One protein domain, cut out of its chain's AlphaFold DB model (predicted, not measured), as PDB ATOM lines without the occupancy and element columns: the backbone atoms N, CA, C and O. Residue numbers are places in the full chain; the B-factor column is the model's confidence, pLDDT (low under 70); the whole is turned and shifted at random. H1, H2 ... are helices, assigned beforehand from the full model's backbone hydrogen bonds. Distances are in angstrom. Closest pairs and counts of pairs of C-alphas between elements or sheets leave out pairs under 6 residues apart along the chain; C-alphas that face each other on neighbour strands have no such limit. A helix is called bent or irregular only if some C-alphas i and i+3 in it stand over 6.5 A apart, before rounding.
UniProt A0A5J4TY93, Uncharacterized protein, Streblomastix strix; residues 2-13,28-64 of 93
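This is residues 2 to 13 and 28 to 64 of the 93 residues of an uncharacterized protein of Streblomastix strix (UniProt A0A5J4TY93). A long bent helix, H3, makes the longest axis; H2 packs steeply on its first arm, H3a, while H1 is set apart from H2 and from both arms of H3, and residues 57 to 64, of which 57 to 63 belong to H3, stick out at the far end. The 49 printed residues hold three named helices, H1, H2, H3, and no named strand: all helix. The whole is only just loose, close to compact, with a radius of gyration of the C-alphas of 12.0 A; it spans 36 by 25 by 14 A.

H1, residues 2 to 7, touches no helix. H2, residues 28 to 37, touches H3a, residues 42 to 49; the closest C-alphas, of Ile 32 and Val 45, are 6.5 A apart. They run opposite ways at a steep tilt of 54 degrees. H3b, residues 52 to 63, is near H3a, at a shallow tilt of 34.5 degrees, only just short of steep. In H1, H2, H3a and H3b every O i to N i+4 pair is within hydrogen-bond range.

H1 begins at C-alpha 2 (168.546, 151.129, 190.117). H2 is 14.7 A long. H3, residues 42 to 63, was assigned as one helix by its hydrogen bonds but is bent: C-alphas 49 and 52 are 7.0 A apart. H3a is 10.8 A long; H3b, 16.5 A, ends at C-alpha 63 (173.084, 138.844, 218.600).

The C-alphas farthest apart, of Leu 37 and Arg 64, are 36.5 A apart. Residues 14 to 27 are not printed; C-alphas 13 and 28 are 15.3 A apart across the cut. The H2 to H3 link is tight. No printed residue is under 70 in pLDDT.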
ATOM      1  N   ARG A   2     169.493 151.887 190.967       81.94
ATOM      2  CA  ARG A   2     168.546 151.129 190.117       81.94
ATOM      3  C   ARG A   2     168.940 149.662 189.876       81.94
ATOM      4  O   ARG A   2     168.117 148.781 190.079       81.94
ATOM      5  N   ASN A   3     170.207 149.390 189.548       87.31
ATOM      6  CA  ASN A   3     170.692 148.016 189.344       87.31
ATOM      7  C   ASN A   3     170.556 147.154 190.610       87.31
ATOM      8  O   ASN A   3     170.149 146.003 190.520       87.31
ATOM      9  N   LEU A   4     170.828 147.723 191.791       86.75
ATOM     10  CA  LEU A   4     170.669 147.025 193.069       86.75
ATOM     11  C   LEU A   4     169.202 146.679 193.335       86.75
ATOM     12  O   LEU A   4     168.907 145.564 193.745       86.75
ATOM     13  N   ILE A   5     168.283 147.607 193.058       87.56
ATOM     14  CA  ILE A   5     166.840 147.395 193.238       87.56
ATOM     15  C   ILE A   5     166.334 146.282 192.315       87.56
ATOM     16  O   ILE A   5     165.588 145.411 192.763       87.56
ATOM     17  N   ILE A   6     166.797 146.262 191.062       86.38
ATOM     18  CA  ILE A   6     166.462 145.213 190.089       86.38
ATOM     19  C   ILE A   6     167.003 143.853 190.550       86.38
ATOM     20  O   ILE A   6     166.246 142.886 190.621       86.38
ATOM     21  N   ILE A   7     168.288 143.777 190.915       90.50
ATOM     22  CA  ILE A   7     168.940 142.525 191.337       90.50
ATOM     23  C   ILE A   7     168.318 141.987 192.632       90.50
ATOM     24  O   ILE A   7     167.993 140.803 192.717       90.50
ATOM     25  N   ALA A   8     168.079 142.856 193.615       87.75
ATOM     26  CA  ALA A   8     167.432 142.504 194.879       87.75
ATOM     27  C   ALA A   8     165.923 142.237 194.732       87.75
ATOM     28  O   ALA A   8     165.258 141.889 195.710       87.75
ATOM     29  N   ARG A   9     165.354 142.413 193.527       87.31
ATOM     30  CA  ARG A   9     163.915 142.293 193.242       87.31
ATOM     31  C   ARG A   9     163.062 143.141 194.193       87.31
ATOM     32  O   ARG A   9     161.982 142.722 194.612       87.31
ATOM     33  N   SER A  10     163.581 144.310 194.572       85.00
ATOM     34  CA  SER A  10     162.980 145.232 195.543       85.00
ATOM     35  C   SER A  10     162.698 144.622 196.929       85.00
ATOM     36  O   SER A  10     161.808 145.098 197.633       85.00
ATOM     37  N   LYS A  11     163.424 143.569 197.337       87.81
ATOM     38  CA  LYS A  11     163.287 142.905 198.646       87.81
ATOM     39  C   LYS A  11     164.518 143.132 199.519       87.81
ATOM     40  O   LYS A  11     165.627 143.236 199.009       87.81
ATOM     41  N   GLY A  12     164.319 143.178 200.839       88.12
ATOM     42  CA  GLY A  12     165.414 143.280 201.815       88.12
ATOM     43  C   GLY A  12     166.218 144.583 201.749       88.12
ATOM     44  O   GLY A  12     167.334 144.640 202.252       88.12
ATOM     45  N   ILE A  13     165.677 145.624 201.114       90.94
ATOM     46  CA  ILE A  13     166.321 146.933 201.005       90.94
ATOM     47  C   ILE A  13     166.019 147.729 202.275       90.94
ATOM     48  O   ILE A  13     164.898 147.695 202.778       90.94
ATOM     49  N   PRO A  28     159.648 160.867 206.679       87.75
ATOM     50  CA  PRO A  28     159.308 159.547 206.157       87.75
ATOM     51  C   PRO A  28     158.446 159.601 204.885       87.75
ATOM     52  O   PRO A  28     158.604 158.753 204.011       87.75
ATOM     53  N   ALA A  29     157.574 160.608 204.751       87.81
ATOM     54  CA  ALA A  29     156.748 160.810 203.561       87.81
ATOM     55  C   ALA A  29     157.588 161.195 202.331       87.81
ATOM     56  O   ALA A  29     157.413 160.619 201.257       87.81
ATOM     57  N   ASP A  30     158.561 162.095 202.498       89.81
ATOM     58  CA  ASP A  30     159.487 162.459 201.419       89.81
ATOM     59  C   ASP A  30     160.332 161.260 200.985       89.81
ATOM     60  O   ASP A  30     160.580 161.066 199.796       89.81
ATOM     61  N   MET A  31     160.731 160.413 201.939       88.31
ATOM     62  CA  MET A  31     161.464 159.180 201.649       88.31
ATOM     63  C   MET A  31     160.618 158.179 200.855       88.31
ATOM     64  O   MET A  31     161.134 157.544 199.939       88.31
ATOM     65  N   ILE A  32     159.317 158.063 201.135       86.69
ATOM     66  CA  ILE A  32     158.392 157.233 200.343       86.69
ATOM     67  C   ILE A  32     158.326 157.724 198.892       86.69
ATOM     68  O   ILE A  32     158.450 156.921 197.963       86.69
ATOM     69  N   ASN A  33     158.193 159.038 198.698       87.75
ATOM     70  CA  ASN A  33     158.177 159.652 197.369       87.75
ATOM     71  C   ASN A  33     159.520 159.485 196.649       87.75
ATOM     72  O   ASN A  33     159.561 159.201 195.457       87.75
ATOM     73  N   PHE A  34     160.633 159.591 197.367       88.12
ATOM     74  CA  PHE A  34     161.950 159.314 196.808       88.12
ATOM     75  C   PHE A  34     162.073 157.858 196.335       88.12
ATOM     76  O   PHE A  34     162.579 157.608 195.245       88.12
ATOM     77  N   LEU A  35     161.579 156.888 197.110       86.50
ATOM     78  CA  LEU A  35     161.638 155.464 196.758       86.50
ATOM     79  C   LEU A  35     160.746 155.103 195.563       86.50
ATOM     80  O   LEU A  35     161.104 154.209 194.788       86.50
ATOM     81  N   SER A  36     159.623 155.801 195.376       83.19
ATOM     82  CA  SER A  36     158.745 155.581 194.221       83.19
ATOM     83  C   SER A  36     159.421 155.965 192.896       83.19
ATOM     84  O   SER A  36     159.231 155.265 191.899       83.19
ATOM     85  N   LEU A  37     160.312 156.971 192.892       86.94
ATOM     86  CA  LEU A  37     161.131 157.336 191.722       86.94
ATOM     87  C   LEU A  37     162.052 156.197 191.256       86.94
ATOM     88  O   LEU A  37     162.408 156.124 190.082       86.94
ATOM     89  N   PHE A  38     162.411 155.274 192.152       84.75
ATOM     90  CA  PHE A  38     163.224 154.103 191.819       84.75
ATOM     91  C   PHE A  38     162.402 152.856 191.479       84.75
ATOM     92  O   PHE A  38     162.950 151.753 191.465       84.75
ATOM     93  N   GLN A  39     161.109 153.017 191.177       84.56
ATOM     94  CA  GLN A  39     160.207 151.930 190.770       84.56
ATOM     95  C   GLN A  39     160.046 150.836 191.841       84.56
ATOM     96  O   GLN A  39     159.743 149.681 191.535       84.56
ATOM     97  N   ILE A  40     160.227 151.184 193.118       85.00
ATOM     98  CA  ILE A  40     159.865 150.294 194.221       85.00
ATOM     99  C   ILE A  40     158.339 150.316 194.349       85.00
ATOM    100  O   ILE A  40     157.731 151.376 194.478       85.00
ATOM    101  N   SER A  41     157.708 149.141 194.298       83.31
ATOM    102  CA  SER A  41     156.259 149.030 194.479       83.31
ATOM    103  C   SER A  41     155.848 149.531 195.862       83.31
ATOM    104  O   SER A  41     156.566 149.335 196.841       83.31
ATOM    105  N   THR A  42     154.660 150.121 195.975       80.44
ATOM    106  CA  THR A  42     154.126 150.663 197.239       80.44
ATOM    107  C   THR A  42     154.170 149.653 198.391       80.44
ATOM    108  O   THR A  42     154.559 150.000 199.504       80.44
ATOM    109  N   LYS A  43     153.879 148.374 198.113       80.69
ATOM    110  CA  LYS A  43     154.008 147.270 199.079       80.69
ATOM    111  C   LYS A  43     155.440 147.118 199.610       80.69
ATOM    112  O   LYS A  43     155.642 146.937 200.807       80.69
ATOM    113  N   ASN A  44     156.435 147.217 198.728       87.31
ATOM    114  CA  ASN A  44     157.846 147.087 199.093       87.31
ATOM    115  C   ASN A  44     158.420 148.370 199.709       87.31
ATOM    116  O   ASN A  44     159.415 148.293 200.426       87.31
ATOM    117  N   VAL A  45     157.801 149.533 199.481       87.75
ATOM    118  CA  VAL A  45     158.190 150.783 200.150       87.75
ATOM    119  C   VAL A  45     157.960 150.677 201.658       87.75
ATOM    120  O   VAL A  45     158.877 150.956 202.430       87.75
ATOM    121  N   THR A  46     156.790 150.194 202.093       85.50
ATOM    122  CA  THR A  46     156.511 149.961 203.523       85.50
ATOM    123  C   THR A  46     157.494 148.961 204.130       85.50
ATOM    124  O   THR A  46     158.046 149.210 205.204       85.50
ATOM    125  N   ALA A  47     157.777 147.868 203.416       88.69
ATOM    126  CA  ALA A  47     158.755 146.878 203.857       88.69
ATOM    127  C   ALA A  47     160.163 147.489 204.004       88.69
ATOM    128  O   ALA A  47     160.842 147.257 205.002       88.69
ATOM    129  N   THR A  48     160.573 148.330 203.050       89.12
ATOM    130  CA  THR A  48     161.876 149.015 203.033       89.12
ATOM    131  C   THR A  48     162.028 150.020 204.173       89.12
ATOM    132  O   THR A  48     163.094 150.107 204.782       89.12
ATOM    133  N   MET A  49     160.963 150.761 204.482       87.75
ATOM    134  CA  MET A  49     160.981 151.813 205.502       87.75
ATOM    135  C   MET A  49     160.805 151.285 206.928       87.75
ATOM    136  O   MET A  49     161.267 151.927 207.870       87.75
ATOM    137  N   ARG A  50     160.119 150.150 207.113       88.44
ATOM    138  CA  ARG A  50     159.720 149.674 208.445       88.44
ATOM    139  C   ARG A  50     160.114 148.233 208.721       88.44
ATOM    140  O   ARG A  50     160.875 147.987 209.650       88.44
ATOM    141  N   GLU A  51     159.586 147.280 207.961       91.56
ATOM    142  CA  GLU A  51     159.699 145.851 208.295       91.56
ATOM    143  C   GLU A  51     161.150 145.371 208.259       91.56
ATOM    144  O   GLU A  51     161.626 144.770 209.223       91.56
ATOM    145  N   ASN A  52     161.882 145.712 207.196       92.19
ATOM    146  CA  ASN A  52     163.286 145.338 207.040       92.19
ATOM    147  C   ASN A  52     164.156 145.991 208.124       92.19
ATOM    148  O   ASN A  52     165.062 145.348 208.649       92.19
ATOM    149  N   VAL A  53     163.859 147.243 208.493       92.19
ATOM    150  CA  VAL A  53     164.573 147.974 209.554       92.19
ATOM    151  C   VAL A  53     164.349 147.312 210.907       92.19
ATOM    152  O   VAL A  53     165.316 147.003 211.601       92.19
ATOM    153  N   ILE A  54     163.090 147.045 211.269       93.56
ATOM    154  CA  ILE A  54     162.743 146.358 212.520       93.56
ATOM    155  C   ILE A  54     163.425 144.996 212.561       93.56
ATOM    156  O   ILE A  54     164.078 144.678 213.547       93.56
ATOM    157  N   HIS A  55     163.340 144.223 211.480       93.44
ATOM    158  CA  HIS A  55     163.960 142.908 211.420       93.44
ATOM    159  C   HIS A  55     165.482 142.979 211.605       93.44
ATOM    160  O   HIS A  55     166.036 142.249 212.427       93.44
ATOM    161  N   ALA A  56     166.161 143.900 210.913       92.69
ATOM    162  CA  ALA A  56     167.602 144.100 211.057       92.69
ATOM    163  C   ALA A  56     167.994 144.512 212.486       92.69
ATOM    164  O   ALA A  56     168.962 143.981 213.038       92.69
ATOM    165  N   LEU A  57     167.223 145.404 213.116       92.25
ATOM    166  CA  LEU A  57     167.434 145.817 214.505       92.25
ATOM    167  C   LEU A  57     167.174 144.675 215.491       92.25
ATOM    168  O   LEU A  57     167.962 144.490 216.420       92.25
ATOM    169  N   SER A  58     166.120 143.885 215.290       89.38
ATOM    170  CA  SER A  58     165.798 142.725 216.124       89.38
ATOM    171  C   SER A  58     166.890 141.665 216.039       89.38
ATOM    172  O   SER A  58     167.344 141.188 217.074       89.38
ATOM    173  N   VAL A  59     167.376 141.347 214.836       90.06
ATOM    174  CA  VAL A  59     168.495 140.410 214.641       90.06
ATOM    175  C   VAL A  59     169.778 140.953 215.274       90.06
ATOM    176  O   VAL A  59     170.478 140.219 215.972       90.06
ATOM    177  N   GLY A  60     170.084 142.239 215.080       87.31
ATOM    178  CA  GLY A  60     171.243 142.883 215.702       87.31
ATOM    179  C   GLY A  60     171.173 142.884 217.230       87.31
ATOM    180  O   GLY A  60     172.175 142.621 217.893       87.31
ATOM    181  N   THR A  61     169.986 143.114 217.789       86.75
ATOM    182  CA  THR A  61     169.737 143.057 219.235       86.75
ATOM    183  C   THR A  61     169.871 141.635 219.752       86.75
ATOM    184  O   THR A  61     170.592 141.418 220.716       86.75
ATOM    185  N   ALA A  62     169.263 140.656 219.081       85.56
ATOM    186  CA  ALA A  62     169.332 139.252 219.468       85.56
ATOM    187  C   ALA A  62     170.777 138.727 219.500       85.56
ATOM    188  O   ALA A  62     171.127 137.980 220.406       85.56
ATOM    189  N   ARG A  63     171.644 139.175 218.578       82.19
ATOM    190  CA  ARG A  63     173.084 138.844 218.600       82.19
ATOM    191  C   ARG A  63     173.820 139.365 219.834       82.19
ATOM    192  O   ARG A  63     174.859 138.820 220.181       82.19
ATOM    193  N   ARG A  64     173.320 140.429 220.469       80.62
ATOM    194  CA  ARG A  64     173.893 140.988 221.704       80.62
ATOM    195  C   ARG A  64     173.407 140.267 222.962       80.62
ATOM    196  O   ARG A  64     173.939 140.532 224.033       80.62
TER     197      ARG A  64